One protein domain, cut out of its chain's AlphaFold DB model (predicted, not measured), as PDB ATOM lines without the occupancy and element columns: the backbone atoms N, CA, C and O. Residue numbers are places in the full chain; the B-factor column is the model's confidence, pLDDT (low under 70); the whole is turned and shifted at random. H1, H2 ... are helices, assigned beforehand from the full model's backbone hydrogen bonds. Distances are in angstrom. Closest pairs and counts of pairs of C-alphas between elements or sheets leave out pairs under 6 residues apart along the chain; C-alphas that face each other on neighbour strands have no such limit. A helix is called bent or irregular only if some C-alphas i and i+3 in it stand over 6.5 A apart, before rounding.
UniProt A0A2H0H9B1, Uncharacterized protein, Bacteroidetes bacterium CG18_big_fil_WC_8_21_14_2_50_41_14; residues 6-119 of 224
ATOM      1  N   LEU A   6     -46.806 -28.405 -45.581       78.44
ATOM      2  CA  LEU A   6     -45.565 -27.998 -44.936       78.44
ATOM      3  C   LEU A   6     -45.249 -28.990 -43.815       78.44
ATOM      4  O   LEU A   6     -46.012 -29.129 -42.858       78.44
ATOM      5  N   LEU A   7     -44.094 -29.634 -43.914       82.69
ATOM      6  CA  LEU A   7     -43.574 -30.534 -42.901       82.69
ATOM      7  C   LEU A   7     -42.885 -29.705 -41.818       82.69
ATOM      8  O   LEU A   7     -41.700 -29.380 -41.906       82.69
ATOM      9  N   ILE A   8     -43.668 -29.270 -40.824       81.12
ATOM     10  CA  ILE A   8     -43.220 -28.331 -39.783       81.12
ATOM     11  C   ILE A   8     -42.058 -28.916 -38.979       81.12
ATOM     12  O   ILE A   8     -41.076 -28.218 -38.734       81.12
ATOM     13  N   LYS A   9     -42.140 -30.192 -38.589       84.25
ATOM     14  CA  LYS A   9     -41.113 -30.849 -37.773       84.25
ATOM     15  C   LYS A   9     -39.774 -30.902 -38.511       84.25
ATOM     16  O   LYS A   9     -38.749 -30.523 -37.959       84.25
ATOM     17  N   GLU A  10     -39.801 -31.327 -39.763       85.50
ATOM     18  CA  GLU A  10     -38.654 -31.476 -40.652       85.50
ATOM     19  C   GLU A  10     -38.044 -30.113 -40.973       85.50
ATOM     20  O   GLU A  10     -36.829 -29.944 -40.930       85.50
ATOM     21  N   THR A  11     -38.904 -29.118 -41.202       83.31
ATOM     22  CA  THR A  11     -38.529 -27.716 -41.388       83.31
ATOM     23  C   THR A  11     -37.816 -27.162 -40.150       83.31
ATOM     24  O   THR A  11     -36.747 -26.562 -40.266       83.31
ATOM     25  N   ILE A  12     -38.360 -27.361 -38.947       84.81
ATOM     26  CA  ILE A  12     -37.709 -26.921 -37.703       84.81
ATOM     27  C   ILE A  12     -36.375 -27.647 -37.529       84.81
ATOM     28  O   ILE A  12     -35.363 -27.009 -37.236       84.81
ATOM     29  N   TRP A  13     -36.354 -28.959 -37.759       88.38
ATOM     30  CA  TRP A  13     -35.165 -29.783 -37.593       88.38
ATOM     31  C   TRP A  13     -34.019 -29.343 -38.508       88.38
ATOM     32  O   TRP A  13     -32.927 -29.067 -38.016       88.38
ATOM     33  N   ILE A  14     -34.265 -29.180 -39.814       88.38
ATOM     34  CA  ILE A  14     -33.205 -28.796 -40.752       88.38
ATOM     35  C   ILE A  14     -32.643 -27.405 -40.452       88.38
ATOM     36  O   ILE A  14     -31.432 -27.210 -40.506       88.38
ATOM     37  N   ASN A  15     -33.486 -26.437 -40.086       86.69
ATOM     38  CA  ASN A  15     -33.013 -25.093 -39.750       86.69
ATOM     39  C   ASN A  15     -32.285 -25.066 -38.400       86.69
ATOM     40  O   ASN A  15     -31.337 -24.299 -38.243       86.69
ATOM     41  N   THR A  16     -32.669 -25.922 -37.450       88.62
ATOM     42  CA  THR A  16     -31.951 -26.088 -36.176       88.62
ATOM     43  C   THR A  16     -30.569 -26.684 -36.413       88.62
ATOM     44  O   THR A  16     -29.576 -26.120 -35.960       88.62
ATOM     45  N   LEU A  17     -30.494 -27.771 -37.186       91.06
ATOM     46  CA  LEU A  17     -29.239 -28.415 -37.574       91.06
ATOM     47  C   LEU A  17     -28.321 -27.432 -38.308       91.06
ATOM     48  O   LEU A  17     -27.153 -27.284 -37.961       91.06
ATOM     49  N   ARG A  18     -28.876 -26.698 -39.273       89.62
ATOM     50  CA  ARG A  18     -28.160 -25.665 -40.023       89.62
ATOM     51  C   ARG A  18     -27.637 -24.544 -39.131       89.62
ATOM     52  O   ARG A  18     -26.485 -24.151 -39.269       89.62
ATOM     53  N   SER A  19     -28.450 -24.068 -38.190       87.62
ATOM     54  CA  SER A  19     -28.044 -23.037 -37.227       87.62
ATOM     55  C   SER A  19     -26.934 -23.525 -36.304       87.62
ATOM     56  O   SER A  19     -25.976 -22.799 -36.061       87.62
ATOM     57  N   PHE A  20     -27.027 -24.765 -35.827       90.12
ATOM     58  CA  PHE A  20     -25.993 -25.390 -35.010       90.12
ATOM     59  C   PHE A  20     -24.661 -25.485 -35.770       90.12
ATOM     60  O   PHE A  20     -23.628 -25.030 -35.279       90.12
ATOM     61  N   CYS A  21     -24.692 -25.991 -37.007       92.38
ATOM     62  CA  CYS A  21     -23.532 -26.037 -37.897       92.38
ATOM     63  C   CYS A  21     -22.960 -24.643 -38.184       92.38
ATOM     64  O   CYS A  21     -21.746 -24.459 -38.137       92.38
ATOM     65  N   ALA A  22     -23.814 -23.649 -38.430       88.75
ATOM     66  CA  ALA A  22     -23.382 -22.271 -38.626       88.75
ATOM     67  C   ALA A  22     -22.689 -21.719 -37.375       88.75
ATOM     68  O   ALA A  22     -21.636 -21.100 -37.496       88.75
ATOM     69  N   GLY A  23     -23.208 -22.009 -36.179       86.75
ATOM     70  CA  GLY A  23     -22.566 -21.638 -34.920       86.75
ATOM     71  C   GLY A  23     -21.163 -22.233 -34.771       86.75
ATOM     72  O   GLY A  23     -20.259 -21.523 -34.344       86.75
ATOM     73  N   ILE A  24     -20.944 -23.486 -35.189       89.69
ATOM     74  CA  ILE A  24     -19.603 -24.104 -35.217       89.69
ATOM     75  C   ILE A  24     -18.680 -23.365 -36.193       89.69
ATOM     76  O   ILE A  24     -17.533 -23.074 -35.865       89.69
ATOM     77  N   VAL A  25     -19.164 -23.041 -37.391       90.38
ATOM     78  CA  VAL A  25     -18.349 -22.351 -38.402       90.38
ATOM     79  C   VAL A  25     -17.993 -20.935 -37.954       90.38
ATOM     80  O   VAL A  25     -16.831 -20.548 -38.038       90.38
ATOM     81  N   TRP A  26     -18.947 -20.185 -37.401       85.19
ATOM     82  CA  TRP A  26     -18.698 -18.858 -36.834       85.19
ATOM     83  C   TRP A  26     -17.740 -18.895 -35.646       85.19
ATOM     84  O   TRP A  26     -16.878 -18.026 -35.529       85.19
ATOM     85  N   ALA A  27     -17.852 -19.921 -34.806       84.81
ATOM     86  CA  ALA A  27     -16.931 -20.185 -33.712       84.81
ATOM     87  C   ALA A  27     -15.500 -20.449 -34.209       84.81
ATOM     88  O   ALA A  27     -14.550 -19.973 -33.603       84.81
ATOM     89  N   ILE A  28     -15.326 -21.146 -35.335       86.94
ATOM     90  CA  ILE A  28     -14.010 -21.333 -35.964       86.94
ATOM     91  C   ILE A  28     -13.506 -20.014 -36.560       86.94
ATOM     92  O   ILE A  28     -12.363 -19.643 -36.322       86.94
ATOM     93  N   ILE A  29     -14.347 -19.287 -37.303       86.19
ATOM     94  CA  ILE A  29     -13.991 -18.001 -37.925       86.19
ATOM     95  C   ILE A  29     -13.513 -16.993 -36.871       86.19
ATOM     96  O   ILE A  29     -12.519 -16.302 -37.091       86.19
ATOM     97  N   SER A  30     -14.185 -16.921 -35.718       81.88
ATOM     98  CA  SER A  30     -13.839 -15.965 -34.664       81.88
ATOM     99  C   SER A  30     -12.478 -16.236 -34.019       81.88
ATOM    100  O   SER A  30     -11.845 -15.289 -33.559       81.88
ATOM    101  N   LEU A  31     -11.972 -17.476 -34.054       83.31
ATOM    102  CA  LEU A  31     -10.612 -17.797 -33.594       83.31
ATOM    103  C   LEU A  31      -9.521 -17.148 -34.457       83.31
ATOM    104  O   LEU A  31      -8.408 -16.951 -33.975       83.31
ATOM    105  N   PHE A  32      -9.830 -16.812 -35.712       85.12
ATOM    106  CA  PHE A  32      -8.894 -16.191 -36.654       85.12
ATOM    107  C   PHE A  32      -9.105 -14.679 -36.816       85.12
ATOM    108  O   PHE A  32      -8.345 -14.032 -37.538       85.12
ATOM    109  N   MET A  33     -10.118 -14.099 -36.166       82.75
ATOM    110  CA  MET A  33     -10.356 -12.656 -36.207       82.75
ATOM    111  C   MET A  33      -9.385 -11.899 -35.281       82.75
ATOM    112  O   MET A  33      -8.999 -12.417 -34.230       82.75
ATOM    113  N   PRO A  34      -8.975 -10.669 -35.648       81.00
ATOM    114  CA  PRO A  34      -8.079  -9.862 -34.825       81.00
ATOM    115  C   PRO A  34      -8.667  -9.606 -33.433       81.00
ATOM    116  O   PRO A  34      -9.882  -9.473 -33.269       81.00
ATOM    117  N   LYS A  35      -7.786  -9.519 -32.424       68.75
ATOM    118  CA  LYS A  35      -8.148  -9.451 -30.993       68.75
ATOM    119  C   LYS A  35      -8.999  -8.231 -30.610       68.75
ATOM    120  O   LYS A  35      -9.603  -8.193 -29.540       68.75
ATOM    121  N   ASP A  36      -9.075  -7.271 -31.511       73.50
ATOM    122  CA  ASP A  36      -9.756  -5.995 -31.349       73.50
ATOM    123  C   ASP A  36     -11.231  -6.094 -31.793       73.50
ATOM    124  O   ASP A  36     -12.037  -5.218 -31.492       73.50
ATOM    125  N   ALA A  37     -11.605  -7.188 -32.471       63.75
ATOM    126  CA  ALA A  37     -12.955  -7.479 -32.962       63.75
ATOM    127  C   ALA A  37     -13.739  -8.466 -32.063       63.75
ATOM    128  O   ALA A  37     -14.764  -9.012 -32.469       63.75
ATOM    129  N   VAL A  38     -13.239  -8.761 -30.858       57.59
ATOM    130  CA  VAL A  38     -13.484 -10.051 -30.191       57.59
ATOM    131  C   VAL A  38     -14.839 -10.144 -29.503       57.59
ATOM    132  O   VAL A  38     -15.072  -9.603 -28.421       57.59
ATOM    133  N   MET A  39     -15.697 -10.985 -30.081       62.56
ATOM    134  CA  MET A  39     -16.658 -11.745 -29.292       62.56
ATOM    135  C   MET A  39     -15.891 -12.646 -28.305       62.56
ATOM    136  O   MET A  39     -14.997 -13.376 -28.730       62.56
ATOM    137  N   PRO A  40     -16.204 -12.620 -26.998       69.12
ATOM    138  CA  PRO A  40     -15.459 -13.359 -25.974       69.12
ATOM    139  C   PRO A  40     -15.289 -14.844 -26.302       69.12
ATOM    140  O   PRO A  40     -16.202 -15.442 -26.851       69.12
ATOM    141  N   ILE A  41     -14.189 -15.495 -25.912       70.25
ATOM    142  CA  ILE A  41     -13.928 -16.905 -26.283       70.25
ATOM    143  C   ILE A  41     -15.045 -17.876 -25.861       70.25
ATOM    144  O   ILE A  41     -15.294 -18.864 -26.542       70.25
ATOM    145  N   TYR A  42     -15.785 -17.574 -24.788       71.31
ATOM    146  CA  TYR A  42     -16.947 -18.370 -24.385       71.31
ATOM    147  C   TYR A  42     -18.054 -18.382 -25.454       71.31
ATOM    148  O   TYR A  42     -18.828 -19.334 -25.532       71.31
ATOM    149  N   THR A  43     -18.119 -17.362 -26.314       67.25
ATOM    150  CA  THR A  43     -19.081 -17.286 -27.420       67.25
ATOM    151  C   THR A  43     -18.867 -18.395 -28.439       67.25
ATOM    152  O   THR A  43     -19.853 -18.892 -28.955       67.25
ATOM    153  N   VAL A  44     -17.635 -18.873 -28.649       68.25
ATOM    154  CA  VAL A  44     -17.304 -20.026 -29.515       68.25
ATOM    155  C   VAL A  44     -18.052 -21.283 -29.055       68.25
ATOM    156  O   VAL A  44     -18.590 -22.029 -29.866       68.25
ATOM    157  N   PHE A  45     -18.139 -21.490 -27.741       74.44
ATOM    158  CA  PHE A  45     -18.787 -22.663 -27.147       74.44
ATOM    159  C   PHE A  45     -20.306 -22.520 -27.053       74.44
ATOM    160  O   PHE A  45     -21.030 -23.509 -27.122       74.44
ATOM    161  N   ILE A  46     -20.793 -21.290 -26.896       78.38
ATOM    162  CA  ILE A  46     -22.217 -20.996 -26.723       78.38
ATOM    163  C   ILE A  46     -22.922 -20.803 -28.079       78.38
ATOM    164  O   ILE A  46     -24.110 -21.100 -28.205       78.38
ATOM    165  N   MET A  47     -22.196 -20.359 -29.108       73.69
ATOM    166  CA  MET A  47     -22.698 -20.047 -30.451       73.69
ATOM    167  C   MET A  47     -23.550 -21.162 -31.064       73.69
ATOM    168  O   MET A  47     -24.672 -20.852 -31.458       73.69
ATOM    169  N   PRO A  48     -23.123 -22.442 -31.098       79.19
ATOM    170  CA  PRO A  48     -23.936 -23.522 -31.665       79.19
ATOM    171  C   PRO A  48     -25.296 -23.695 -30.978       79.19
ATOM    172  O   PRO A  48     -26.266 -24.094 -31.617       79.19
ATOM    173  N   PHE A  49     -25.383 -23.363 -29.687       80.94
ATOM    174  CA  PHE A  49     -26.610 -23.475 -28.899       80.94
ATOM    175  C   PHE A  49     -27.480 -22.219 -28.976       80.94
ATOM    176  O   PHE A  49     -28.702 -22.325 -28.937       80.94
ATOM    177  N   VAL A  50     -26.876 -21.036 -29.115       79.00
ATOM    178  CA  VAL A  50     -27.599 -19.757 -29.240       79.00
ATOM    179  C   VAL A  50     -28.114 -19.530 -30.658       79.00
ATOM    180  O   VAL A  50     -29.194 -18.967 -30.835       79.00
ATOM    181  N   PHE A  51     -27.390 -19.992 -31.676       76.62
ATOM    182  CA  PHE A  51     -27.731 -19.754 -33.076       76.62
ATOM    183  C   PHE A  51     -29.123 -20.242 -33.500       76.62
ATOM    184  O   PHE A  51     -29.784 -19.511 -34.233       76.62
ATOM    185  N   PRO A  52     -29.628 -21.410 -33.054       78.88
ATOM    186  CA  PRO A  52     -31.003 -21.815 -33.342       78.88
ATOM    187  C   PRO A  52     -32.052 -20.799 -32.862       78.88
ATOM    188  O   PRO A  52     -33.005 -20.501 -33.584       78.88
ATOM    189  N   PHE A  53     -31.855 -20.208 -31.679       83.88
ATOM    190  CA  PHE A  53     -32.734 -19.160 -31.152       83.88
ATOM    191  C   PHE A  53     -32.546 -17.834 -31.893       83.88
ATOM    192  O   PHE A  53     -33.515 -17.125 -32.161       83.88
ATOM    193  N   LEU A  54     -31.305 -17.521 -32.273       81.25
ATOM    194  CA  LEU A  54     -30.979 -16.349 -33.075       81.25
ATOM    195  C   LEU A  54     -31.654 -16.414 -34.456       81.25
ATOM    196  O   LEU A  54     -32.253 -15.433 -34.891       81.25
ATOM    197  N   LEU A  55     -31.623 -17.573 -35.124       79.25
ATOM    198  CA  LEU A  55     -32.299 -17.777 -36.407       79.25
ATOM    199  C   LEU A  55     -33.814 -17.610 -36.262       79.25
ATOM    200  O   LEU A  55     -34.434 -16.980 -37.117       79.25
ATOM    201  N   LEU A  56     -34.416 -18.114 -35.179       83.06
ATOM    202  CA  LEU A  56     -35.839 -17.905 -34.904       83.06
ATOM    203  C   LEU A  56     -36.176 -16.411 -34.777       83.06
ATOM    204  O   LEU A  56     -37.141 -15.945 -35.388       83.06
ATOM    205  N   ALA A  57     -35.360 -15.653 -34.040       85.25
ATOM    206  CA  ALA A  57     -35.518 -14.206 -33.925       85.25
ATOM    207  C   ALA A  57     -35.381 -13.512 -35.292       85.25
ATOM    208  O   ALA A  57     -36.216 -12.678 -35.642       85.25
ATOM    209  N   PHE A  58     -34.392 -13.897 -36.105       81.44
ATOM    210  CA  PHE A  58     -34.212 -13.348 -37.451       81.44
ATOM    211  C   PHE A  58     -35.365 -13.678 -38.399       81.44
ATOM    212  O   PHE A  58     -35.784 -12.809 -39.161       81.44
ATOM    213  N   VAL A  59     -35.919 -14.890 -38.338       81.44
ATOM    214  CA  VAL A  59     -37.106 -15.266 -39.117       81.44
ATOM    215  C   VAL A  59     -38.295 -14.396 -38.718       81.44
ATOM    216  O   VAL A  59     -38.980 -13.871 -39.593       81.44
ATOM    217  N   LEU A  60     -38.509 -14.170 -37.419       85.88
ATOM    218  CA  LEU A  60     -39.581 -13.301 -36.933       85.88
ATOM    219  C   LEU A  60     -39.391 -11.852 -37.401       85.88
ATOM    220  O   LEU A  60     -40.330 -11.246 -37.918       85.88
ATOM    221  N   ILE A  61     -38.169 -11.321 -37.307       83.38
ATOM    222  CA  ILE A  61     -37.822  -9.998 -37.843       83.38
ATOM    223  C   ILE A  61     -38.080  -9.950 -39.353       83.38
ATOM    224  O   ILE A  61     -38.665  -8.987 -39.841       83.38
ATOM    225  N   ALA A  62     -37.702 -10.985 -40.107       79.38
ATOM    226  CA  ALA A  62     -37.930 -11.050 -41.545       79.38
ATOM    227  C   ALA A  62     -39.427 -11.053 -41.899       79.38
ATOM    228  O   ALA A  62     -39.817 -10.384 -42.855       79.38
ATOM    229  N   GLU A  63     -40.274 -11.751 -41.135       82.06
ATOM    230  CA  GLU A  63     -41.733 -11.714 -41.316       82.06
ATOM    231  C   GLU A  63     -42.316 -10.328 -40.997       82.06
ATOM    232  O   GLU A  63     -43.137  -9.822 -41.760       82.06
ATOM    233  N   VAL A  64     -41.840  -9.654 -39.944       85.81
ATOM    234  CA  VAL A  64     -42.241  -8.267 -39.644       85.81
ATOM    235  C   VAL A  64     -41.803  -7.318 -40.763       85.81
ATOM    236  O   VAL A  64     -42.599  -6.514 -41.240       85.81
ATOM    237  N   LEU A  65     -40.569  -7.441 -41.260       82.44
ATOM    238  CA  LEU A  65     -40.049  -6.613 -42.355       82.44
ATOM    239  C   LEU A  65     -40.824  -6.801 -43.665       82.44
ATOM    240  O   LEU A  65     -40.907  -5.862 -44.462       82.44
ATOM    241  N   LYS A  66     -41.438  -7.969 -43.900       81.94
ATOM    242  CA  LYS A  66     -42.332  -8.162 -45.054       81.94
ATOM    243  C   LYS A  66     -43.546  -7.239 -45.007       81.94
ATOM    244  O   LYS A  66     -43.946  -6.764 -46.070       81.94
ATOM    245  N   LEU A  67     -44.078  -6.925 -43.822       88.25
ATOM    246  CA  LEU A  67     -45.189  -5.972 -43.671       88.25
ATOM    247  C   LEU A  67     -44.815  -4.578 -44.198       88.25
ATOM    248  O   LEU A  67     -45.658  -3.868 -44.736       88.25
ATOM    249  N   PHE A  68     -43.530  -4.228 -44.129       87.00
ATOM    250  CA  PHE A  68     -42.976  -2.965 -44.620       87.00
ATOM    251  C   PHE A  68     -42.389  -3.057 -46.038       87.00
ATOM    252  O   PHE A  68     -41.671  -2.156 -46.461       87.00
ATOM    253  N   LYS A  69     -42.659  -4.137 -46.789       86.06
ATOM    254  CA  LYS A  69     -42.071  -4.418 -48.118       86.06
ATOM    255  C   LYS A  69     -40.535  -4.551 -48.121       86.06
ATOM    256  O   LYS A  69     -39.916  -4.509 -49.179       86.06
ATOM    257  N   LEU A  70     -39.923  -4.795 -46.961       81.19
ATOM    258  CA  LEU A  70     -38.479  -4.999 -46.779       81.19
ATOM    259  C   LEU A  70     -38.105  -6.477 -46.570       81.19
ATOM    260  O   LEU A  70     -37.016  -6.793 -46.093       81.19
ATOM    261  N   GLY A  71     -38.981  -7.410 -46.955       74.12
ATOM    262  CA  GLY A  71     -38.770  -8.850 -46.756       74.12
ATOM    263  C   GLY A  71     -37.477  -9.401 -47.376       74.12
ATOM    264  O   GLY A  71     -36.918 -10.371 -46.865       74.12
ATOM    265  N   GLY A  72     -36.969  -8.763 -48.438       77.38
ATOM    266  CA  GLY A  72     -35.684  -9.113 -49.046       77.38
ATOM    267  C   GLY A  72     -34.499  -8.916 -48.096       77.38
ATOM    268  O   GLY A  72     -33.659  -9.803 -47.985       77.38
ATOM    269  N   VAL A  73     -34.474  -7.809 -47.346       76.38
ATOM    270  CA  VAL A  73     -33.394  -7.488 -46.395       76.38
ATOM    271  C   VAL A  73     -33.358  -8.505 -45.255       76.38
ATOM    272  O   VAL A  73     -32.294  -9.018 -44.916       76.38
ATOM    273  N   GLY A  74     -34.527  -8.866 -44.718       73.44
ATOM    274  CA  GLY A  74     -34.630  -9.902 -43.687       73.44
ATOM    275  C   GLY A  74     -34.095 -11.256 -44.161       73.44
ATOM    276  O   GLY A  74     -33.364 -11.923 -43.435       73.44
ATOM    277  N   ASN A  75     -34.383 -11.636 -45.410       78.50
ATOM    278  CA  ASN A  75     -33.880 -12.885 -45.980       78.50
ATOM    279  C   ASN A  75     -32.349 -12.873 -46.145       78.50
ATOM    280  O   ASN A  75     -31.701 -13.870 -45.839       78.50
ATOM    281  N   VAL A  76     -31.766 -11.747 -46.574       80.56
ATOM    282  CA  VAL A  76     -30.304 -11.589 -46.689       80.56
ATOM    283  C   VAL A  76     -29.622 -11.721 -45.325       80.56
ATOM    284  O   VAL A  76     -28.629 -12.435 -45.215       80.56
ATOM    285  N   MET A  77     -30.177 -11.113 -44.273       78.06
ATOM    286  CA  MET A  77     -29.641 -11.255 -42.913       78.06
ATOM    287  C   MET A  77     -29.651 -12.715 -42.446       78.06
ATOM    288  O   MET A  77     -28.631 -13.214 -41.973       78.06
ATOM    289  N   CYS A  78     -30.759 -13.435 -42.657       79.81
ATOM    290  CA  CYS A  78     -30.828 -14.868 -42.358       79.81
ATOM    291  C   CYS A  78     -29.782 -15.675 -43.145       79.81
ATOM    292  O   CYS A  78     -29.201 -16.613 -42.603       79.81
ATOM    293  N   MET A  79     -29.518 -15.316 -44.408       84.06
ATOM    294  CA  MET A  79     -28.499 -15.987 -45.219       84.06
ATOM    295  C   MET A  79     -27.093 -15.789 -44.656       84.06
ATOM    296  O   MET A  79     -26.384 -16.772 -44.486       84.06
ATOM    297  N   ILE A  80     -26.694 -14.553 -44.338       84.06
ATOM    298  CA  ILE A  80     -25.349 -14.254 -43.806       84.06
ATOM    299  C   ILE A  80     -25.064 -15.093 -42.558       84.06
ATOM    300  O   ILE A  80     -23.963 -15.602 -42.375       84.06
ATOM    301  N   VAL A  81     -26.082 -15.261 -41.719       81.56
ATOM    302  CA  VAL A  81     -25.981 -15.999 -40.464       81.56
ATOM    303  C   VAL A  81     -25.951 -17.509 -40.716       81.56
ATOM    304  O   VAL A  81     -25.054 -18.180 -40.212       81.56
ATOM    305  N   ALA A  82     -26.884 -18.056 -41.503       85.75
ATOM    306  CA  ALA A  82     -27.089 -19.503 -41.616       85.75
ATOM    307  C   ALA A  82     -26.256 -20.202 -42.709       85.75
ATOM    308  O   ALA A  82     -25.857 -21.350 -42.516       85.75
ATOM    309  N   VAL A  83     -25.979 -19.535 -43.837       89.81
ATOM    310  CA  VAL A  83     -25.274 -20.122 -44.998       89.81
ATOM    311  C   VAL A  83     -23.873 -20.643 -44.664       89.81
ATOM    312  O   VAL A  83     -23.522 -21.704 -45.179       89.81
ATOM    313  N   PRO A  84     -23.069 -19.996 -43.794       90.94
ATOM    314  CA  PRO A  84     -21.771 -20.544 -43.405       90.94
ATOM    315  C   PRO A  84     -21.838 -21.966 -42.832       90.94
ATOM    316  O   PRO A  84     -20.855 -22.690 -42.921       90.94
ATOM    317  N   GLY A  85     -22.983 -22.391 -42.281       90.44
ATOM    318  CA  GLY A  85     -23.189 -23.754 -41.787       90.44
ATOM    319  C   GLY A  85     -23.453 -24.807 -42.868       90.44
ATOM    320  O   GLY A  85     -23.305 -25.998 -42.585       90.44
ATOM    321  N   ASP A  86     -23.815 -24.407 -44.090       92.12
ATOM    322  CA  ASP A  86     -24.249 -25.314 -45.163       92.12
ATOM    323  C   ASP A  86     -23.197 -26.366 -45.542       92.12
ATOM    324  O   ASP A  86     -23.578 -27.531 -45.676       92.12
ATOM    325  N   PRO A  87     -21.886 -26.046 -45.634       94.69
ATOM    326  CA  PRO A  87     -20.858 -27.047 -45.905       94.69
ATOM    327  C   PRO A  87     -20.845 -28.193 -44.889       94.69
ATOM    328  O   PRO A  87     -20.691 -29.351 -45.271       94.69
ATOM    329  N   LEU A  88     -21.044 -27.901 -43.599       94.44
ATOM    330  CA  LEU A  88     -21.087 -28.939 -42.566       94.44
ATOM    331  C   LEU A  88     -22.364 -29.776 -42.667       94.44
ATOM    332  O   LEU A  88     -22.290 -30.998 -42.572       94.44
ATOM    333  N   VAL A  89     -23.521 -29.149 -42.901       94.12
ATOM    334  CA  VAL A  89     -24.781 -29.885 -43.107       94.12
ATOM    335  C   VAL A  89     -24.693 -30.771 -44.348       94.12
ATOM    336  O   VAL A  89     -25.150 -31.911 -44.321       94.12
ATOM    337  N   TYR A  90     -24.051 -30.289 -45.413       94.69
ATOM    338  CA  TYR A  90     -23.791 -31.063 -46.620       94.69
ATOM    339  C   TYR A  90     -22.928 -32.295 -46.331       94.69
ATOM    340  O   TYR A  90     -23.285 -33.396 -46.739       94.69
ATOM    341  N   LEU A  91     -21.837 -32.146 -45.571       94.62
ATOM    342  CA  LEU A  91     -21.015 -33.286 -45.152       94.62
ATOM    343  C   LEU A  91     -21.814 -34.286 -44.304       94.62
ATOM    344  O   LEU A  91     -21.697 -35.493 -44.510       94.62
ATOM    345  N   ILE A  92     -22.671 -33.803 -43.397       93.50
ATOM    346  CA  ILE A  92     -23.572 -34.665 -42.619       93.50
ATOM    347  C   ILE A  92     -24.530 -35.414 -43.549       93.50
ATOM    348  O   ILE A  92     -24.702 -36.614 -43.375       93.50
ATOM    349  N   HIS A  93     -25.108 -34.753 -44.558       93.00
ATOM    350  CA  HIS A  93     -25.998 -35.392 -45.534       93.00
ATOM    351  C   HIS A  93     -25.287 -36.481 -46.343       93.00
ATOM    352  O   HIS A  93     -25.869 -37.535 -46.559       93.00
ATOM    353  N   GLN A  94     -24.022 -36.277 -46.726       92.38
ATOM    354  CA  GLN A  94     -23.238 -37.286 -47.450       92.38
ATOM    355  C   GLN A  94     -22.942 -38.534 -46.602       92.38
ATOM    356  O   GLN A  94     -22.930 -39.645 -47.125       92.38
ATOM    357  N   VAL A  95     -22.704 -38.370 -45.297       94.62
ATOM    358  CA  VAL A  95     -22.344 -39.485 -44.399       94.62
ATOM    359  C   VAL A  95     -23.579 -40.156 -43.789       94.62
ATOM    360  O   VAL A  95     -23.613 -41.374 -43.627       94.62
ATOM    361  N   LYS A  96     -24.598 -39.369 -43.430       93.62
ATOM    362  CA  LYS A  96     -25.864 -39.811 -42.834       93.62
ATOM    363  C   LYS A  96     -27.042 -39.039 -43.443       93.62
ATOM    364  O   LYS A  96     -27.559 -38.114 -42.808       93.62
ATOM    365  N   PRO A  97     -27.519 -39.447 -44.633       88.69
ATOM    366  CA  PRO A  97     -28.627 -38.778 -45.314       88.69
ATOM    367  C   PRO A  97     -29.894 -38.675 -44.456       88.69
ATOM    368  O   PRO A  97     -30.576 -37.659 -44.480       88.69
ATOM    369  N   GLU A  98     -30.166 -39.687 -43.628       88.50
ATOM    370  CA  GLU A  98     -31.338 -39.764 -42.743       88.50
ATOM    371  C   GLU A  98     -31.435 -38.615 -41.724       88.50
ATOM    372  O   GLU A  98     -32.515 -38.320 -41.217       88.50
ATOM    373  N   TRP A  99     -30.315 -37.962 -41.396       88.25
ATOM    374  CA  TRP A  99     -30.282 -36.873 -40.414       88.25
ATOM    375  C   TRP A  99     -30.710 -35.531 -41.001       88.25
ATOM    376  O   TRP A  99     -31.032 -34.605 -40.253       88.25
ATOM    377  N   VAL A 100     -30.724 -35.415 -42.325       90.75
ATOM    378  CA  VAL A 100     -31.041 -34.185 -43.041       90.75
ATOM    379  C   VAL A 100     -32.333 -34.452 -43.822       90.75
ATOM    380  O   VAL A 100     -32.294 -35.160 -44.822       90.75
ATOM    381  N   PRO A 101     -33.493 -33.923 -43.385       87.88
ATOM    382  CA  PRO A 101     -34.811 -34.296 -43.906       87.88
ATOM    383  C   PRO A 101     -35.116 -33.580 -45.231       87.88
ATOM    384  O   PRO A 101     -36.150 -32.933 -45.392       87.88
ATOM    385  N   VAL A 102     -34.180 -33.651 -46.174       83.44
ATOM    386  CA  VAL A 102     -34.345 -33.222 -47.560       83.44
ATOM    387  C   VAL A 102     -33.755 -34.284 -48.479       83.44
ATOM    388  O   VAL A 102     -32.756 -34.921 -48.150       83.44
ATOM    389  N   ASN A 103     -34.355 -34.449 -49.656       81.19
ATOM    390  CA  ASN A 103     -33.903 -35.447 -50.628       81.19
ATOM    391  C   ASN A 103     -32.478 -35.151 -51.124       81.19
ATOM    392  O   ASN A 103     -31.641 -36.045 -51.198       81.19
ATOM    393  N   GLU A 104     -32.188 -33.882 -51.410       84.88
ATOM    394  CA  GLU A 104     -30.886 -33.432 -51.899       84.88
ATOM    395  C   GLU A 104     -30.476 -32.155 -51.163       84.88
ATOM    396  O   GLU A 104     -31.132 -31.120 -51.302       84.88
ATOM    397  N   TYR A 105     -29.396 -32.217 -50.376       85.31
ATOM    398  CA  TYR A 105     -28.802 -31.037 -49.751       85.31
ATOM    399  C   TYR A 105     -27.667 -30.487 -50.620       85.31
ATOM    400  O   TYR A 105     -26.846 -31.240 -51.144       85.31
ATOM    401  N   LYS A 106     -27.604 -29.162 -50.788       86.44
ATOM    402  CA  LYS A 106     -26.563 -28.486 -51.581       86.44
ATOM    403  C   LYS A 106     -25.433 -27.999 -50.681       86.44
ATOM    404  O   LYS A 106     -25.687 -27.584 -49.559       86.44
ATOM    405  N   PHE A 107     -24.208 -27.976 -51.207       88.50
ATOM    406  CA  PHE A 107     -23.039 -27.459 -50.484       88.50
ATOM    407  C   PHE A 107     -23.207 -25.997 -50.033       88.50
ATOM    408  O   PHE A 107     -22.780 -25.629 -48.945       88.50
ATOM    409  N   LEU A 108     -23.865 -25.177 -50.859       89.44
ATOM    410  CA  LEU A 108     -24.271 -23.813 -50.526       89.44
ATOM    411  C   LEU A 108     -25.738 -23.625 -50.896       89.44
ATOM    412  O   LEU A 108     -26.116 -23.726 -52.068       89.44
ATOM    413  N   TRP A 109     -26.568 -23.328 -49.902       81.69
ATOM    414  CA  TRP A 109     -27.989 -23.093 -50.072       81.69
ATOM    415  C   TRP A 109     -28.295 -21.628 -49.746       81.69
ATOM    416  O   TRP A 109     -28.612 -21.276 -48.613       81.69
ATOM    417  N   LEU A 110     -28.245 -20.754 -50.762       84.88
ATOM    418  CA  LEU A 110     -28.463 -19.296 -50.657       84.88
ATOM    419  C   LEU A 110     -29.933 -18.913 -50.399       84.88
ATOM    420  O   LEU A 110     -30.550 -18.129 -51.116       84.88
ATOM    421  N   VAL A 111     -30.526 -19.515 -49.379       80.62
ATOM    422  CA  VAL A 111     -31.867 -19.239 -48.883       80.62
ATOM    423  C   VAL A 111     -31.730 -19.025 -47.384       80.62
ATOM    424  O   VAL A 111     -31.054 -19.808 -46.729       80.62
ATOM    425  N   GLY A 112     -32.341 -17.981 -46.819       71.06
ATOM    426  CA  GLY A 112     -32.211 -17.696 -45.387       71.06
ATOM    427  C   GLY A 112     -32.879 -18.748 -44.499       71.06
ATOM    428  O   GLY A 112     -32.413 -19.017 -43.399       71.06
ATOM    429  N   TYR A 113     -33.942 -19.383 -44.998       79.25
ATOM    430  CA  TYR A 113     -34.731 -20.377 -44.274       79.25
ATOM    431  C   TYR A 113     -35.209 -21.489 -45.209       79.25
ATOM    432  O   TYR A 113     -35.808 -21.213 -46.251       79.25
ATOM    433  N   ILE A 114     -34.965 -22.745 -44.839       82.94
ATOM    434  CA  ILE A 114     -35.348 -23.908 -45.651       82.94
ATOM    435  C   ILE A 114     -36.741 -24.361 -45.229       82.94
ATOM    436  O   ILE A 114     -36.960 -24.631 -44.055       82.94
ATOM    437  N   LYS A 115     -37.682 -24.468 -46.168       81.81
ATOM    438  CA  LYS A 115     -39.005 -25.058 -45.924       81.81
ATOM    439  C   LYS A 115     -39.046 -26.449 -46.531       81.81
ATOM    440  O   LYS A 115     -38.756 -26.599 -47.715       81.81
ATOM    441  N   VAL A 116     -39.408 -27.438 -45.721       80.44
ATOM    442  CA  VAL A 116     -39.582 -28.819 -46.166       80.44
ATOM    443  C   VAL A 116     -41.059 -29.040 -46.441       80.44
ATOM    444  O   VAL A 116     -41.909 -28.787 -45.587       80.44
ATOM    445  N   TYR A 117     -41.365 -29.495 -47.646       80.69
ATOM    446  CA  TYR A 117     -42.720 -29.806 -48.064       80.69
ATOM    447  C   TYR A 117     -42.840 -31.308 -48.275       80.69
ATOM    448  O   TYR A 117     -41.930 -31.931 -48.817       80.69
ATOM    449  N   GLN A 118     -43.962 -31.879 -47.843       76.50
ATOM    450  CA  GLN A 118     -44.353 -33.199 -48.294       76.50
ATOM    451  C   GLN A 118     -44.929 -33.035 -49.689       76.50
ATOM    452  O   GLN A 118     -45.935 -32.340 -49.878       76.50
ATOM    453  N   ASP A 119     -44.299 -33.683 -50.655       64.38
ATOM    454  CA  ASP A 119     -44.947 -33.905 -51.932       64.38
ATOM    455  C   ASP A 119     -46.155 -34.809 -51.660       64.38
ATOM    456  O   ASP A 119     -46.007 -35.972 -51.273       64.38
TER     457      ASP A 119
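This is residues 6 to 119 of the 224 residues of an uncharacterized protein of Bacteroidetes bacterium CG18_big_fil_WC_8_21_14_2_50_41_14 (UniProt A0A2H0H9B1). A flat cross of helices: H2, kinked, first runs back along H1, then swings away to form a hairpin with H3a, while the bent H3 crosses H1, H3a to one side of it and H3b to the other. The loop residues 32 to 37 stick out at one end. The printed part has 114 residues with three named helices, H1, H2, H3 in chain order, and no named strand; it is all helix. It is compact, with a radius of gyration of the C-alphas of 14.7 A and spans of 49 by 42 by 20 A.

Find C-alpha 42 at (-16.947, -18.370, -24.385); from there H2, residues 42 to 67, runs 36.4 A, with a kink of 63 degrees near residue 49. It is only just irregular: C-alphas 45 and 48 are 6.9 A apart. H1, residues 8 to 31, runs 34.8 A from C-alpha 8 at (-43.220, -28.331, -39.783). H3, residues 71 to 95, was assigned as one helix by its hydrogen bonds but is bent, C-alphas 84 and 87 being 7.0 A apart; its arms are H3a, residues 71 to 84, irregular with C-alphas 81 and 84 6.9 A apart, and H3b, residues 87 to 95.

Look at residues 43 to 55 of H2, which alone touch H1, closest at the C-alphas of Gly 23 and Pro 48, 4.0 A; the tilt is steep, 53 degrees, opposite ways. Residues 55 to 66 of H2 alone touch H3a in a helical hairpin, at a shallow tilt of 19 degrees, closest at the C-alphas of Ala 62 and Gly 74, 4.1 A. H3a touches H1 with residues 81 to 84 alone, closest at the C-alphas of Ala 22 and Pro 84, 5.3 A. H3b touches H1, closest at the C-alphas of Cys 21 and Leu 88, 6.0 A, and is apart from H2. In H3b every O i to N i+4 pair is within hydrogen-bond range; H1 has 19 of 20, H2 17 of 22, H3a 9 of 10.

The C-alphas farthest apart, Asp 36 and Asp 119, are 49.4 A apart. The printed part has no cut and no long link; residues 96 to 119 hold no named element. Look for pLDDT under 70 at residues 35, 37 to 40, 43 to 44 and 119.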